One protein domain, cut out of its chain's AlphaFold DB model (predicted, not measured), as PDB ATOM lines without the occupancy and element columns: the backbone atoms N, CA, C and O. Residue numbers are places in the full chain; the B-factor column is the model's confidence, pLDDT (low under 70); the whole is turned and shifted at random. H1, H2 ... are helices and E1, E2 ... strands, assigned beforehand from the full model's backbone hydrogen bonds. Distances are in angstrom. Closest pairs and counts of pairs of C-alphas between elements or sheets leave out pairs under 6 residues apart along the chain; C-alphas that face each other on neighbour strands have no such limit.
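AT A GLANCE: This is residues 17 to 72 of the 72 residues of an uncharacterized protein of Desulfomonile tiedjei (strain ATCC 49306 / DSM 6799 / DCB-1) (UniProt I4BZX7). A small three-stranded sheet has one helix, H1, lying along one face, and the link from E2 to E3, residues 37 to 43, loops round on the side away from H1 to join the two edge strands. Residues 17 to 22 lead away from one end of the sheet as a tail, and residues 64 to 72, after H1, fold back past the sheet's E2 edge. The printed part has 56 residues with three named strands and one named helix, in the order E1, E2, E3, H1; the sheet's order is E2, E1, E3, antiparallel throughout. The class is mixed, helices and strands, with 27 residues in named elements, under half of those printed. The whole is compact, with a radius of gyration of the C-alphas of 10.7 A, yet elongated, spanning 37 by 23 by 18 A.

IN THESE COORDINATES: E1, residues 23 to 27, begins at C-alpha 23 (181.118, 175.191, 194.119) and is 13.3 A long from first to last C-alpha. A tight link of 5 residues leads to E2, residues 33 to 36, 9.8 A long. A short link of 7 residues leads to E3, residues 44 to 49, which begins at C-alpha 44 (180.843, 182.486, 201.664) and is 11.6 A long. After a tight link of 2 residues comes H1, residues 52 to 63, 15.7 A long, ending at C-alpha 63 (191.945, 177.723, 205.327).

HOW THE PARTS SIT: E1 is the inner strand of the sheet, and E2 and E3 are its edge strands. E1 and E2 form a hairpin, antiparallel at 149 degrees between their directions; N 24 and O 36 are within hydrogen-bond range at 2.8 A, and N 34 and O 26 at 3.0 A. E1 and E3 are antiparallel at 171 degrees, with N 49 and O 23 within hydrogen-bond range at 2.7 A and N 25 and O 46 at 2.8 A. E2 and E3 are apart. H1 is on the sheet at a height over the sheet of 8.2 A, two layers, a helix on one face of a sheet. It lies over E1, and only just over E3, on which 3 of its C-alphas fall. On the local plane its line stands at 16 degrees to that of E1, along the strands. The closest C-alphas of E3 and H1, those of Phe 49 and Ala 55, are 5.9 A apart; those of E2 and H1, Cys 33 and Cys 63, are 6.2 A apart. In H1 every O i to N i+4 pair is within hydrogen-bond range.

THE WHOLE: The two C-alphas farthest apart, those of Ser 17 and Glu 66, are 37.3 A apart. The printed part has no cut, and no link between named elements is long. It ends at Lys 72, the chain's last residue. The mean pLDDT of the printed part is 72.0; residues 17 to 21, 38 to 42 and 64 to 72 are under 70, where the model's confidence is low.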
ATOM      1  N   SER A  17     170.009 172.265 179.957       51.75
ATOM      2  CA  SER A  17     170.232 172.946 181.225       51.75
ATOM      3  C   SER A  17     171.608 172.661 181.828       51.75
ATOM      4  O   SER A  17     171.798 171.671 182.540       51.75
ATOM      5  N   ALA A  18     172.555 173.569 181.595       52.81
ATOM      6  CA  ALA A  18     173.685 173.733 182.486       52.81
ATOM      7  C   ALA A  18     173.123 174.273 183.808       52.81
ATOM      8  O   ALA A  18     173.168 175.470 184.086       52.81
ATOM      9  N   PHE A  19     172.546 173.380 184.615       52.19
ATOM     10  CA  PHE A  19     172.465 173.553 186.057       52.19
ATOM     11  C   PHE A  19     173.921 173.625 186.509       52.19
ATOM     12  O   PHE A  19     174.562 172.610 186.776       52.19
ATOM     13  N   ALA A  20     174.497 174.825 186.440       60.22
ATOM     14  CA  ALA A  20     175.857 175.072 186.859       60.22
ATOM     15  C   ALA A  20     175.884 174.813 188.366       60.22
ATOM     16  O   ALA A  20     175.527 175.681 189.157       60.22
ATOM     17  N   GLN A  21     176.223 173.582 188.757       65.00
ATOM     18  CA  GLN A  21     176.539 173.249 190.136       65.00
ATOM     19  C   GLN A  21     177.788 174.049 190.491       65.00
ATOM     20  O   GLN A  21     178.910 173.657 190.180       65.00
ATOM     21  N   GLN A  22     177.559 175.234 191.043       73.31
ATOM     22  CA  GLN A  22     178.591 176.163 191.447       73.31
ATOM     23  C   GLN A  22     179.130 175.723 192.801       73.31
ATOM     24  O   GLN A  22     178.370 175.492 193.739       73.31
ATOM     25  N   TRP A  23     180.445 175.588 192.892       80.31
ATOM     26  CA  TRP A  23     181.118 175.191 194.119       80.31
ATOM     27  C   TRP A  23     181.462 176.448 194.911       80.31
ATOM     28  O   TRP A  23     182.022 177.398 194.373       80.31
ATOM     29  N   LEU A  24     181.103 176.481 196.183       80.56
ATOM     30  CA  LEU A  24     181.278 177.618 197.074       80.56
ATOM     31  C   LEU A  24     182.160 177.178 198.231       80.56
ATOM     32  O   LEU A  24     181.917 176.126 198.819       80.56
ATOM     33  N   LEU A  25     183.163 177.981 198.558       82.00
ATOM     34  CA  LEU A  25     183.963 177.811 199.758       82.00
ATOM     35  C   LEU A  25     183.310 178.603 200.885       82.00
ATOM     36  O   LEU A  25     183.174 179.824 200.795       82.00
ATOM     37  N   VAL A  26     182.916 177.926 201.954       82.00
ATOM     38  CA  VAL A  26     182.214 178.543 203.081       82.00
ATOM     39  C   VAL A  26     182.932 178.285 204.393       82.00
ATOM     40  O   VAL A  26     183.610 177.266 204.553       82.00
ATOM     41  N   LYS A  27     182.798 179.233 205.328       80.19
ATOM     42  CA  LYS A  27     183.322 179.095 206.688       80.19
ATOM     43  C   LYS A  27     182.182 178.761 207.614       80.19
ATOM     44  O   LYS A  27     181.243 179.546 207.750       80.19
ATOM     45  N   ASP A  28     182.305 177.643 208.305       74.75
ATOM     46  CA  ASP A  28     181.419 177.356 209.414       74.75
ATOM     47  C   ASP A  28     181.743 178.263 210.616       74.75
ATOM     48  O   ASP A  28     182.876 178.735 210.784       74.75
ATOM     49  N   LYS A  29     180.760 178.473 211.499       72.50
ATOM     50  CA  LYS A  29     180.931 179.240 212.748       72.50
ATOM     51  C   LYS A  29     182.016 178.647 213.654       72.50
ATOM     52  O   LYS A  29     182.626 179.372 214.433       72.50
ATOM     53  N   SER A  30     182.303 177.356 213.500       72.31
ATOM     54  CA  SER A  30     183.391 176.649 214.187       72.31
ATOM     55  C   SER A  30     184.790 176.978 213.636       72.31
ATOM     56  O   SER A  30     185.785 176.433 214.110       72.31
ATOM     57  N   GLY A  31     184.889 177.819 212.600       70.50
ATOM     58  CA  GLY A  31     186.143 178.206 211.952       70.50
ATOM     59  C   GLY A  31     186.692 177.182 210.953       70.50
ATOM     60  O   GLY A  31     187.808 177.367 210.464       70.50
ATOM     61  N   LYS A  32     185.923 176.130 210.654       77.44
ATOM     62  CA  LYS A  32     186.242 175.105 209.651       77.44
ATOM     63  C   LYS A  32     185.791 175.561 208.272       77.44
ATOM     64  O   LYS A  32     184.812 176.299 208.163       77.44
ATOM     65  N   CYS A  33     186.488 175.107 207.241       81.69
ATOM     66  CA  CYS A  33     186.149 175.450 205.869       81.69
ATOM     67  C   CYS A  33     185.663 174.236 205.096       81.69
ATOM     68  O   CYS A  33     186.228 173.145 205.215       81.69
ATOM     69  N   GLU A  34     184.618 174.454 204.306       80.81
ATOM     70  CA  GLU A  34     183.914 173.407 203.580       80.81
ATOM     71  C   GLU A  34     183.554 173.882 202.171       80.81
ATOM     72  O   GLU A  34     183.346 175.073 201.930       80.81
ATOM     73  N   ILE A  35     183.494 172.940 201.230       81.06
ATOM     74  CA  ILE A  35     183.053 173.202 199.862       81.06
ATOM     75  C   ILE A  35     181.610 172.727 199.721       81.06
ATOM     76  O   ILE A  35     181.333 171.535 199.836       81.06
ATOM     77  N   MET A  36     180.703 173.640 199.391       79.19
ATOM     78  CA  MET A  36     179.284 173.354 199.184       79.19
ATOM     79  C   MET A  36     178.868 173.619 197.735       79.19
ATOM     80  O   MET A  36     179.353 174.551 197.104       79.19
ATOM     81  N   ARG A  37     177.948 172.812 197.190       72.56
ATOM     82  CA  ARG A  37     177.374 173.016 195.836       72.56
ATOM     83  C   ARG A  37     176.087 173.846 195.818       72.56
ATOM     84  O   ARG A  37     175.557 174.146 194.753       72.56
ATOM     85  N   THR A  38     175.564 174.169 196.994       66.19
ATOM     86  CA  THR A  38     174.300 174.886 197.185       66.19
ATOM     87  C   THR A  38     174.600 176.179 197.910       66.19
ATOM     88  O   THR A  38     175.415 176.163 198.827       66.19
ATOM     89  N   LYS A  39     173.930 177.270 197.514       63.56
ATOM     90  CA  LYS A  39     174.019 178.578 198.172       63.56
ATOM     91  C   LYS A  39     173.640 178.408 199.645       63.56
ATOM     92  O   LYS A  39     172.466 178.160 199.924       63.56
ATOM     93  N   PRO A  40     174.602 178.453 200.570       63.94
ATOM     94  CA  PRO A  40     174.291 178.192 201.956       63.94
ATOM     95  C   PRO A  40     173.902 179.503 202.647       63.94
ATOM     96  O   PRO A  40     174.231 180.588 202.172       63.94
ATOM     97  N   ASP A  41     173.214 179.402 203.782       66.00
ATOM     98  CA  ASP A  41     172.828 180.557 204.613       66.00
ATOM     99  C   ASP A  41     174.013 181.109 205.441       66.00
ATOM    100  O   ASP A  41     173.872 181.995 206.276       66.00
ATOM    101  N   ILE A  42     175.210 180.554 205.230       68.44
ATOM    102  CA  ILE A  42     176.441 180.902 205.942       68.44
ATOM    103  C   ILE A  42     177.390 181.713 205.063       68.44
ATOM    104  O   ILE A  42     177.286 181.738 203.837       68.44
ATOM    105  N   THR A  43     178.346 182.375 205.712       73.50
ATOM    106  CA  THR A  43     179.305 183.263 205.059       73.50
ATOM    107  C   THR A  43     180.153 182.513 204.034       73.50
ATOM    108  O   THR A  43     180.957 181.637 204.368       73.50
ATOM    109  N   ILE A  44     179.987 182.903 202.772       75.88
ATOM    110  CA  ILE A  44     180.843 182.486 201.664       75.88
ATOM    111  C   ILE A  44     182.192 183.189 201.834       75.88
ATOM    112  O   ILE A  44     182.238 184.410 201.969       75.88
ATOM    113  N   ILE A  45     183.274 182.413 201.856       75.81
ATOM    114  CA  ILE A  45     184.645 182.929 201.917       75.81
ATOM    115  C   ILE A  45     185.148 183.213 200.505       75.81
ATOM    116  O   ILE A  45     185.689 184.284 200.263       75.81
ATOM    117  N   GLU A  46     184.931 182.269 199.580       76.69
ATOM    118  CA  GLU A  46     185.280 182.397 198.162       76.69
ATOM    119  C   GLU A  46     184.338 181.588 197.247       76.69
ATOM    120  O   GLU A  46     183.711 180.612 197.662       76.69
ATOM    121  N   GLY A  47     184.260 181.972 195.971       71.75
ATOM    122  CA  GLY A  47     183.414 181.345 194.945       71.75
ATOM    123  C   GLY A  47     182.338 182.297 194.402       71.75
ATOM    124  O   GLY A  47     182.224 183.426 194.884       71.75
ATOM    125  N   PRO A  48     181.532 181.895 193.396       72.75
ATOM    126  CA  PRO A  48     181.295 180.531 192.910       72.75
ATOM    127  C   PRO A  48     182.339 180.004 191.913       72.75
ATOM    128  O   PRO A  48     182.545 180.569 190.841       72.75
ATOM    129  N   PHE A  49     182.927 178.856 192.229       82.12
ATOM    130  CA  PHE A  49     183.832 178.109 191.361       82.12
ATOM    131  C   PHE A  49     183.065 177.211 190.388       82.12
ATOM    132  O   PHE A  49     181.991 176.682 190.701       82.12
ATOM    133  N   ARG A  50     183.631 177.010 189.195       77.56
ATOM    134  CA  ARG A  50     183.032 176.154 188.158       77.56
ATOM    135  C   ARG A  50     183.355 174.682 188.377       77.56
ATOM    136  O   ARG A  50     182.597 173.821 187.939       77.56
ATOM    137  N   SER A  51     184.455 174.394 189.064       81.75
ATOM    138  CA  SER A  51     184.905 173.032 189.331       81.75
ATOM    139  C   SER A  51     185.247 172.806 190.801       81.75
ATOM    140  O   SER A  51     185.676 173.711 191.518       81.75
ATOM    141  N   LYS A  52     185.120 171.547 191.237       79.69
ATOM    142  CA  LYS A  52     185.546 171.117 192.574       79.69
ATOM    143  C   LYS A  52     187.040 171.352 192.798       79.69
ATOM    144  O   LYS A  52     187.435 171.752 193.882       79.69
ATOM    145  N   ALA A  53     187.860 171.132 191.768       81.44
ATOM    146  CA  ALA A  53     189.311 171.275 191.852       81.44
ATOM    147  C   ALA A  53     189.746 172.724 192.127       81.44
ATOM    148  O   ALA A  53     190.688 172.946 192.883       81.44
ATOM    149  N   GLU A  54     189.052 173.710 191.548       79.75
ATOM    150  CA  GLU A  54     189.278 175.130 191.852       79.75
ATOM    151  C   GLU A  54     188.902 175.448 193.303       79.75
ATOM    152  O   GLU A  54     189.697 176.046 194.024       79.75
ATOM    153  N   ALA A  55     187.745 174.963 193.761       81.50
ATOM    154  CA  ALA A  55     187.311 175.146 195.142       81.50
ATOM    155  C   ALA A  55     188.248 174.455 196.155       81.50
ATOM    156  O   ALA A  55     188.493 174.992 197.229       81.50
ATOM    157  N   GLU A  56     188.811 173.287 195.822       82.12
ATOM    158  CA  GLU A  56     189.782 172.568 196.662       82.12
ATOM    159  C   GLU A  56     191.139 173.275 196.744       82.12
ATOM    160  O   GLU A  56     191.789 173.214 197.791       82.12
ATOM    161  N   LYS A  57     191.572 173.958 195.677       82.25
ATOM    162  CA  LYS A  57     192.768 174.814 195.721       82.25
ATOM    163  C   LYS A  57     192.542 176.017 196.630       82.25
ATOM    164  O   LYS A  57     193.306 176.189 197.577       82.25
ATOM    165  N   ALA A  58     191.445 176.744 196.421       81.00
ATOM    166  CA  ALA A  58     191.069 177.880 197.259       81.00
ATOM    167  C   ALA A  58     190.910 177.480 198.736       81.00
ATOM    168  O   ALA A  58     191.419 178.149 199.631       81.00
ATOM    169  N   LEU A  59     190.289 176.327 199.012       82.56
ATOM    170  CA  LEU A  59     190.161 175.772 200.364       82.56
ATOM    171  C   LEU A  59     191.530 175.593 201.047       82.56
ATOM    172  O   LEU A  59     191.672 175.913 202.228       82.56
ATOM    173  N   LYS A  60     192.543 175.105 200.318       80.12
ATOM    174  CA  LYS A  60     193.907 174.921 200.843       80.12
ATOM    175  C   LYS A  60     194.627 176.248 201.068       80.12
ATOM    176  O   LYS A  60     195.293 176.391 202.092       80.12
ATOM    177  N   GLU A  61     194.490 177.191 200.141       80.75
ATOM    178  CA  GLU A  61     195.130 178.510 200.221       80.75
ATOM    179  C   GLU A  61     194.545 179.367 201.349       80.75
ATOM    180  O   GLU A  61     195.285 180.017 202.085       80.75
ATOM    181  N   VAL A  62     193.224 179.325 201.530       77.62
ATOM    182  CA  VAL A  62     192.517 180.215 202.456       77.62
ATOM    183  C   VAL A  62     192.426 179.638 203.871       77.62
ATOM    184  O   VAL A  62     192.506 180.387 204.847       77.62
ATOM    185  N   CYS A  63     192.255 178.319 204.021       74.62
ATOM    186  CA  CYS A  63     191.945 177.723 205.327       74.62
ATOM    187  C   CYS A  63     193.063 176.895 205.955       74.62
ATOM    188  O   CYS A  63     192.983 176.584 207.147       74.62
ATOM    189  N   GLY A  64     194.130 176.604 205.210       67.81
ATOM    190  CA  GLY A  64     195.243 175.791 205.690       67.81
ATOM    191  C   GLY A  64     194.862 174.317 205.926       67.81
ATOM    192  O   GLY A  64     193.687 173.968 206.062       67.81
ATOM    193  N   PRO A  65     195.853 173.412 205.980       62.78
ATOM    194  CA  PRO A  65     195.622 171.964 205.985       62.78
ATOM    195  C   PRO A  65     194.903 171.442 207.242       62.78
ATOM    196  O   PRO A  65     194.278 170.390 207.191       62.78
ATOM    197  N   GLU A  66     194.957 172.173 208.358       61.81
ATOM    198  CA  GLU A  66     194.420 171.730 209.653       61.81
ATOM    199  C   GLU A  66     192.910 171.987 209.820       61.81
ATOM    200  O   GLU A  66     192.238 171.302 210.591       61.81
ATOM    201  N   LYS A  67     192.340 172.949 209.080       57.84
ATOM    202  CA  LYS A  67     190.922 173.362 209.208       57.84
ATOM    203  C   LYS A  67     190.044 172.874 208.053       57.84
ATOM    204  O   LYS A  67     188.892 173.298 207.922       57.84
ATOM    205  N   MET A  68     190.597 171.992 207.224       57.81
ATOM    206  CA  MET A  68     189.995 171.458 206.009       57.81
ATOM    207  C   MET A  68     189.054 170.295 206.357       57.81
ATOM    208  O   MET A  68     189.514 169.237 206.787       57.81
ATOM    209  N   HIS A  69     187.738 170.465 206.191       60.72
ATOM    210  CA  HIS A  69     186.808 169.336 206.279       60.72
ATOM    211  C   HIS A  69     186.684 168.678 204.895       60.72
ATOM    212  O   HIS A  69     186.560 169.399 203.899       60.72
ATOM    213  N   PRO A  70     186.761 167.337 204.782       56.28
ATOM    214  CA  PRO A  70     186.601 166.682 203.495       56.28
ATOM    215  C   PRO A  70     185.182 166.940 202.966       56.28
ATOM    216  O   PRO A  70     184.224 166.834 203.734       56.28
ATOM    217  N   PRO A  71     185.032 167.279 201.673       54.44
ATOM    218  CA  PRO A  71     183.715 167.449 201.072       54.44
ATOM    219  C   PRO A  71     182.957 166.121 201.158       54.44
ATOM    220  O   PRO A  71     183.464 165.100 200.681       54.44
ATOM    221  N   LYS A  72     181.786 166.147 201.800       50.47
ATOM    222  CA  LYS A  72     180.917 164.982 202.005       50.47
ATOM    223  C   LYS A  72     180.227 164.536 200.714       50.47
ATOM    224  O   LYS A  72     179.967 165.397 199.839       50.47
TER     225      LYS A  72